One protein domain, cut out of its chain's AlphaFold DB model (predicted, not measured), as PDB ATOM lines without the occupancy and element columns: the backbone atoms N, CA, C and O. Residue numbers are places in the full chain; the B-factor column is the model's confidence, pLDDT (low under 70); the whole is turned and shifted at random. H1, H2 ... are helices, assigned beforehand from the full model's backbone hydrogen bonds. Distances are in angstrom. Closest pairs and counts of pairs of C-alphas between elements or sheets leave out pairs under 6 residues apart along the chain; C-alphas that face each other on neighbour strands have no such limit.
ATOM      1  N   ALA A   2     235.406 190.828 196.061       61.03
ATOM      2  CA  ALA A   2     234.244 190.772 195.151       61.03
ATOM      3  C   ALA A   2     232.862 190.792 195.852       61.03
ATOM      4  O   ALA A   2     231.966 191.520 195.434       61.03
ATOM      5  N   VAL A   3     232.714 190.064 196.965       69.81
ATOM      6  CA  VAL A   3     231.471 190.037 197.764       69.81
ATOM      7  C   VAL A   3     231.164 191.405 198.395       69.81
ATOM      8  O   VAL A   3     230.015 191.835 198.416       69.81
ATOM      9  N   ALA A   4     232.191 192.139 198.835       69.12
ATOM     10  CA  ALA A   4     232.036 193.464 199.438       69.12
ATOM     11  C   ALA A   4     231.497 194.495 198.431       69.12
ATOM     12  O   ALA A   4     230.625 195.292 198.759       69.12
ATOM     13  N   ILE A   5     231.974 194.432 197.183       76.12
ATOM     14  CA  ILE A   5     231.518 195.298 196.086       76.12
ATOM     15  C   ILE A   5     230.063 194.964 195.719       76.12
ATOM     16  O   ILE A   5     229.246 195.866 195.540       76.12
ATOM     17  N   LEU A   6     229.697 193.679 195.681       77.81
ATOM     18  CA  LEU A   6     228.333 193.239 195.361       77.81
ATOM     19  C   LEU A   6     227.292 193.733 196.379       77.81
ATOM     20  O   LEU A   6     226.193 194.151 196.004       77.81
ATOM     21  N   HIS A   7     227.640 193.717 197.665       73.62
ATOM     22  CA  HIS A   7     226.744 194.121 198.751       73.62
ATOM     23  C   HIS A   7     226.940 195.570 199.207       73.62
ATOM     24  O   HIS A   7     226.274 195.996 200.141       73.62
ATOM     25  N   TYR A   8     227.797 196.344 198.532       73.81
ATOM     26  CA  TYR A   8     228.145 197.705 198.942       73.81
ATOM     27  C   TYR A   8     226.928 198.606 199.159       73.81
ATOM     28  O   TYR A   8     226.827 199.239 200.203       73.81
ATOM     29  N   GLN A   9     225.980 198.609 198.218       71.38
ATOM     30  CA  GLN A   9     224.788 199.454 198.327       71.38
ATOM     31  C   GLN A   9     223.925 199.070 199.538       71.38
ATOM     32  O   GLN A   9     223.632 199.917 200.368       71.38
ATOM     33  N   GLY A  10     223.638 197.774 199.712       70.50
ATOM     34  CA  GLY A  10     222.876 197.293 200.868       70.50
ATOM     35  C   GLY A  10     223.597 197.529 202.197       70.50
ATOM     36  O   GLY A  10     222.962 197.859 203.188       70.50
ATOM     37  N   MET A  11     224.930 197.430 202.221       71.50
ATOM     38  CA  MET A  11     225.721 197.782 203.402       71.50
ATOM     39  C   MET A  11     225.667 199.279 203.708       71.50
ATOM     40  O   MET A  11     225.657 199.632 204.876       71.50
ATOM     41  N   VAL A  12     225.628 200.156 202.701       68.81
ATOM     42  CA  VAL A  12     225.485 201.610 202.894       68.81
ATOM     43  C   VAL A  12     224.085 201.967 203.401       68.81
ATOM     44  O   VAL A  12     223.978 202.830 204.266       68.81
ATOM     45  N   ASP A  13     223.051 201.275 202.920       68.50
ATOM     46  CA  ASP A  13     221.655 201.498 203.320       68.50
ATOM     47  C   ASP A  13     221.354 200.945 204.730       68.50
ATOM     48  O   ASP A  13     220.588 201.539 205.484       68.50
ATOM     49  N   LEU A  14     221.999 199.839 205.123       64.94
ATOM     50  CA  LEU A  14     221.913 199.253 206.471       64.94
ATOM     51  C   LEU A  14     222.831 199.955 207.491       64.94
ATOM     52  O   LEU A  14     222.578 199.906 208.695       64.94
ATOM     53  N   ALA A  15     223.901 200.616 207.039       56.00
ATOM     54  CA  ALA A  15     224.906 201.248 207.898       56.00
ATOM     55  C   ALA A  15     224.556 202.693 208.289       56.00
ATOM     56  O   ALA A  15     225.399 203.590 208.226       56.00
ATOM     57  N   ALA A  16     223.347 202.889 208.818       56.03
ATOM     58  CA  ALA A  16     223.163 203.876 209.882       56.03
ATOM     59  C   ALA A  16     223.949 203.471 211.157       56.03
ATOM     60  O   ALA A  16     224.258 204.320 211.989       56.03
ATOM     61  N   MET A  17     224.343 202.193 211.288       54.75
ATOM     62  CA  MET A  17     225.267 201.702 212.317       54.75
ATOM     63  C   MET A  17     226.701 201.548 211.798       54.75
ATOM     64  O   MET A  17     226.961 200.920 210.772       54.75
ATOM     65  N   ILE A  18     227.640 202.086 212.574       60.84
ATOM     66  CA  ILE A  18     229.095 202.104 212.376       60.84
ATOM     67  C   ILE A  18     229.654 200.673 212.475       60.84
ATOM     68  O   ILE A  18     230.200 200.258 213.494       60.84
ATOM     69  N   ALA A  19     229.490 199.876 211.422       67.88
ATOM     70  CA  ALA A  19     230.077 198.545 211.354       67.88
ATOM     71  C   ALA A  19     231.570 198.652 210.968       67.88
ATOM     72  O   ALA A  19     231.884 199.201 209.906       67.88
ATOM     73  N   PRO A  20     232.506 198.088 211.757       69.00
ATOM     74  CA  PRO A  20     233.953 198.227 211.535       69.00
ATOM     75  C   PRO A  20     234.413 197.707 210.162       69.00
ATOM     76  O   PRO A  20     235.392 198.198 209.598       69.00
ATOM     77  N   TYR A  21     233.673 196.758 209.585       70.06
ATOM     78  CA  TYR A  21     233.898 196.247 208.233       70.06
ATOM     79  C   TYR A  21     233.699 197.313 207.142       70.06
ATOM     80  O   TYR A  21     234.526 197.443 206.239       70.06
ATOM     81  N   VAL A  22     232.635 198.116 207.244       70.44
ATOM     82  CA  VAL A  22     232.315 199.172 206.270       70.44
ATOM     83  C   VAL A  22     233.340 200.302 206.361       70.44
ATOM     84  O   VAL A  22     233.746 200.847 205.337       70.44
ATOM     85  N   THR A  23     233.822 200.612 207.567       75.00
ATOM     86  CA  THR A  23     234.865 201.623 207.791       75.00
ATOM     87  C   THR A  23     236.188 201.225 207.143       75.00
ATOM     88  O   THR A  23     236.755 202.018 206.392       75.00
ATOM     89  N   ARG A  24     236.638 199.978 207.347       77.19
ATOM     90  CA  ARG A  24     237.855 199.456 206.702       77.19
ATOM     91  C   ARG A  24     237.724 199.436 205.185       77.19
ATOM     92  O   ARG A  24     238.627 199.875 204.485       77.19
ATOM     93  N   PHE A  25     236.567 199.018 204.674       78.31
ATOM     94  CA  PHE A  25     236.313 199.030 203.237       78.31
ATOM     95  C   PHE A  25     236.367 200.451 202.652       78.31
ATOM     96  O   PHE A  25     236.978 200.664 201.609       78.31
ATOM     97  N   ARG A  26     235.805 201.450 203.343       74.81
ATOM     98  CA  ARG A  26     235.883 202.864 202.929       74.81
ATOM     99  C   ARG A  26     237.312 203.409 202.970       74.81
ATOM    100  O   ARG A  26     237.687 204.137 202.057       74.81
ATOM    101  N   GLN A  27     238.105 203.039 203.974       79.81
ATOM    102  CA  GLN A  27     239.522 203.413 204.056       79.81
ATOM    103  C   GLN A  27     240.333 202.826 202.892       79.81
ATOM    104  O   GLN A  27     241.084 203.556 202.252       79.81
ATOM    105  N   SER A  28     240.117 201.554 202.545       77.50
ATOM    106  CA  SER A  28     240.780 200.928 201.391       77.50
ATOM    107  C   SER A  28     240.377 201.565 200.057       77.50
ATOM    108  O   SER A  28     241.205 201.690 199.162       77.50
ATOM    109  N   LEU A  29     239.123 202.005 199.910       78.88
ATOM    110  CA  LEU A  29     238.681 202.727 198.710       78.88
ATOM    111  C   LEU A  29     239.329 204.112 198.595       78.88
ATOM    112  O   LEU A  29     239.716 204.509 197.500       78.88
ATOM    113  N   HIS A  30     239.501 204.807 199.723       79.44
ATOM    114  CA  HIS A  30     240.187 206.098 199.769       79.44
ATOM    115  C   HIS A  30     241.674 205.975 199.403       79.44
ATOM    116  O   HIS A  30     242.194 206.809 198.672       79.44
ATOM    117  N   GLN A  31     242.350 204.913 199.854       83.50
ATOM    118  CA  GLN A  31     243.744 204.627 199.482       83.50
ATOM    119  C   GLN A  31     243.923 204.360 197.980       83.50
ATOM    120  O   GLN A  31     244.993 204.610 197.435       83.50
ATOM    121  N   LEU A  32     242.881 203.859 197.315       80.25
ATOM    122  CA  LEU A  32     242.889 203.539 195.887       80.25
ATOM    123  C   LEU A  32     242.310 204.663 195.010       80.25
ATOM    124  O   LEU A  32     242.165 204.466 193.806       80.25
ATOM    125  N   SER A  33     241.962 205.818 195.593       81.81
ATOM    126  CA  SER A  33     241.282 206.933 194.911       81.81
ATOM    127  C   SER A  33     239.983 206.531 194.196       81.81
ATOM    128  O   SER A  33     239.570 207.188 193.246       81.81
ATOM    129  N   ILE A  34     239.327 205.456 194.648       81.81
ATOM    130  CA  ILE A  34     238.079 204.970 194.053       81.81
ATOM    131  C   ILE A  34     236.921 205.684 194.738       81.81
ATOM    132  O   ILE A  34     236.729 205.599 195.957       81.81
ATOM    133  N   THR A  35     236.113 206.377 193.948       81.94
ATOM    134  CA  THR A  35     234.972 207.126 194.462       81.94
ATOM    135  C   THR A  35     233.824 206.198 194.859       81.94
ATOM    136  O   THR A  35     233.582 205.142 194.268       81.94
ATOM    137  N   LYS A  36     233.046 206.611 195.868       73.62
ATOM    138  CA  LYS A  36     231.835 205.894 196.313       73.62
ATOM    139  C   LYS A  36     230.868 205.616 195.151       73.62
ATOM    140  O   LYS A  36     230.220 204.571 195.121       73.62
ATOM    141  N   THR A  37     230.790 206.544 194.204       79.00
ATOM    142  CA  THR A  37     229.964 206.467 192.995       79.00
ATOM    143  C   THR A  37     230.424 205.377 192.032       79.00
ATOM    144  O   THR A  37     229.581 204.665 191.491       79.00
ATOM    145  N   GLU A  38     231.731 205.167 191.870       81.75
ATOM    146  CA  GLU A  38     232.273 204.091 191.026       81.75
ATOM    147  C   GLU A  38     231.988 202.712 191.618       81.75
ATOM    148  O   GLU A  38     231.532 201.812 190.916       81.75
ATOM    149  N   VAL A  39     232.155 202.556 192.934       81.69
ATOM    150  CA  VAL A  39     231.840 201.286 193.610       81.69
ATOM    151  C   VAL A  39     230.348 200.980 193.540       81.69
ATOM    152  O   VAL A  39     229.969 199.832 193.309       81.69
ATOM    153  N   ALA A  40     229.491 201.994 193.692       78.88
ATOM    154  CA  ALA A  40     228.052 201.843 193.507       78.88
ATOM    155  C   ALA A  40     227.703 201.431 192.062       78.88
ATOM    156  O   ALA A  40     226.899 200.515 191.866       78.88
ATOM    157  N   ALA A  41     228.357 202.024 191.057       84.19
ATOM    158  CA  ALA A  41     228.179 201.668 189.649       84.19
ATOM    159  C   ALA A  41     228.623 200.225 189.346       84.19
ATOM    160  O   ALA A  41     227.922 199.489 188.645       84.19
ATOM    161  N   TRP A  42     229.743 199.775 189.918       85.81
ATOM    162  CA  TRP A  42     230.193 198.384 189.800       85.81
ATOM    163  C   TRP A  42     229.236 197.421 190.495       85.81
ATOM    164  O   TRP A  42     228.868 196.396 189.931       85.81
ATOM    165  N   SER A  43     228.775 197.776 191.692       84.38
ATOM    166  CA  SER A  43     227.795 197.003 192.455       84.38
ATOM    167  C   SER A  43     226.504 196.779 191.664       84.38
ATOM    168  O   SER A  43     225.985 195.661 191.607       84.38
ATOM    169  N   LEU A  44     226.014 197.834 191.006       81.81
ATOM    170  CA  LEU A  44     224.828 197.781 190.161       81.81
ATOM    171  C   LEU A  44     225.071 196.930 188.913       81.81
ATOM    172  O   LEU A  44     224.279 196.034 188.653       81.81
ATOM    173  N   THR A  45     226.181 197.147 188.204       86.38
ATOM    174  CA  THR A  45     226.548 196.385 186.995       86.38
ATOM    175  C   THR A  45     226.680 194.885 187.271       86.38
ATOM    176  O   THR A  45     226.218 194.055 186.492       86.38
ATOM    177  N   VAL A  46     227.278 194.507 188.405       83.44
ATOM    178  CA  VAL A  46     227.403 193.093 188.781       83.44
ATOM    179  C   VAL A  46     226.041 192.515 189.170       83.44
ATOM    180  O   VAL A  46     225.718 191.403 188.756       83.44
ATOM    181  N   ARG A  47     225.198 193.251 189.912       80.31
ATOM    182  CA  ARG A  47     223.831 192.794 190.214       80.31
ATOM    183  C   ARG A  47     222.985 192.637 188.961       80.31
ATOM    184  O   ARG A  47     222.267 191.648 188.862       80.31
ATOM    185  N   THR A  48     223.057 193.570 188.019       81.44
ATOM    186  CA  THR A  48     222.296 193.488 186.771       81.44
ATOM    187  C   THR A  48     222.791 192.347 185.891       81.44
ATOM    188  O   THR A  48     221.952 191.645 185.341       81.44
ATOM    189  N   ASP A  49     224.099 192.062 185.816       81.69
ATOM    190  CA  ASP A  49     224.596 190.882 185.087       81.69
ATOM    191  C   ASP A  49     224.197 189.566 185.772       81.69
ATOM    192  O   ASP A  49     223.795 188.618 185.101       81.69
ATOM    193  N   LEU A  50     224.228 189.504 187.107       80.31
ATOM    194  CA  LEU A  50     223.774 188.328 187.859       80.31
ATOM    195  C   LEU A  50     222.268 188.100 187.710       80.31
ATOM    196  O   LEU A  50     221.839 186.966 187.510       80.31
ATOM    197  N   LEU A  51     221.466 189.166 187.763       77.56
ATOM    198  CA  LEU A  51     220.033 189.103 187.484       77.56
ATOM    199  C   LEU A  51     219.780 188.733 186.024       77.56
ATOM    200  O   LEU A  51     218.919 187.909 185.766       77.56
TER     201      LEU A  51
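This is residues 2 to 51 of the 256 residues of an uncharacterized protein of Phytophthora megakarya (UniProt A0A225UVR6). The longest helix, H4, and the next longest, H3, form the two arms of a wide V, with residues 32 to 35 at its corner. The short helices H1 and H2 lie between the arms, packed on H4 and only close to H3, with H2 nearly crosswise to H4. The printed part has 50 residues with four named helices, in the order H1, H2, H3, H4, and no named strand; its class is all helix. It is compact, with a radius of gyration of the C-alphas of 10.8 A, and spans 29 by 24 by 16 A.

H4, residues 36 to 51, is 22.3 A long, from C-alpha 36 at (231.835, 205.894, 196.313) to C-alpha 51 at (220.033, 189.103, 187.484). H3, residues 20 to 31, is 16.8 A long. H2 holds residues 8 to 14, over 9.9 A. H1, residues 2 to 6, measures 6.4 A and begins with C-alpha 2 at (234.244, 190.772, 195.151).

H4 touches H1, and their closest C-alphas, those of Leu 6 and Ser 43, are 4.8 A apart. With residues 39 to 43 alone H4 touches H2, about perpendicular at 78 degrees; the closest C-alphas are those of Gln 9 and Ala 40, 6.3 A apart. H3 is close to H2 but not clearly touching, at a steep tilt of 41 degrees, opposite ways; the closest C-alphas, those of Met 11 and Val 22, are 7.3 A apart. H3 and H4 are close but not clearly touching, with the C-alphas of Leu 29 and Lys 36 closest at 7.9 A; they run opposite ways at a steep tilt of 68 degrees, only just short of about perpendicular. H1 and H2 meet only through their link. In H1, H2, H3 and H4 every O i to N i+4 pair is within hydrogen-bond range.

The two C-alphas farthest apart, those of Gln 31 and Leu 51, are 30.8 A apart. The printed part has no cut, and its three links are tight. The mean pLDDT of the printed part is 75.1; residues 2 to 4 and 12 to 20 are under 70.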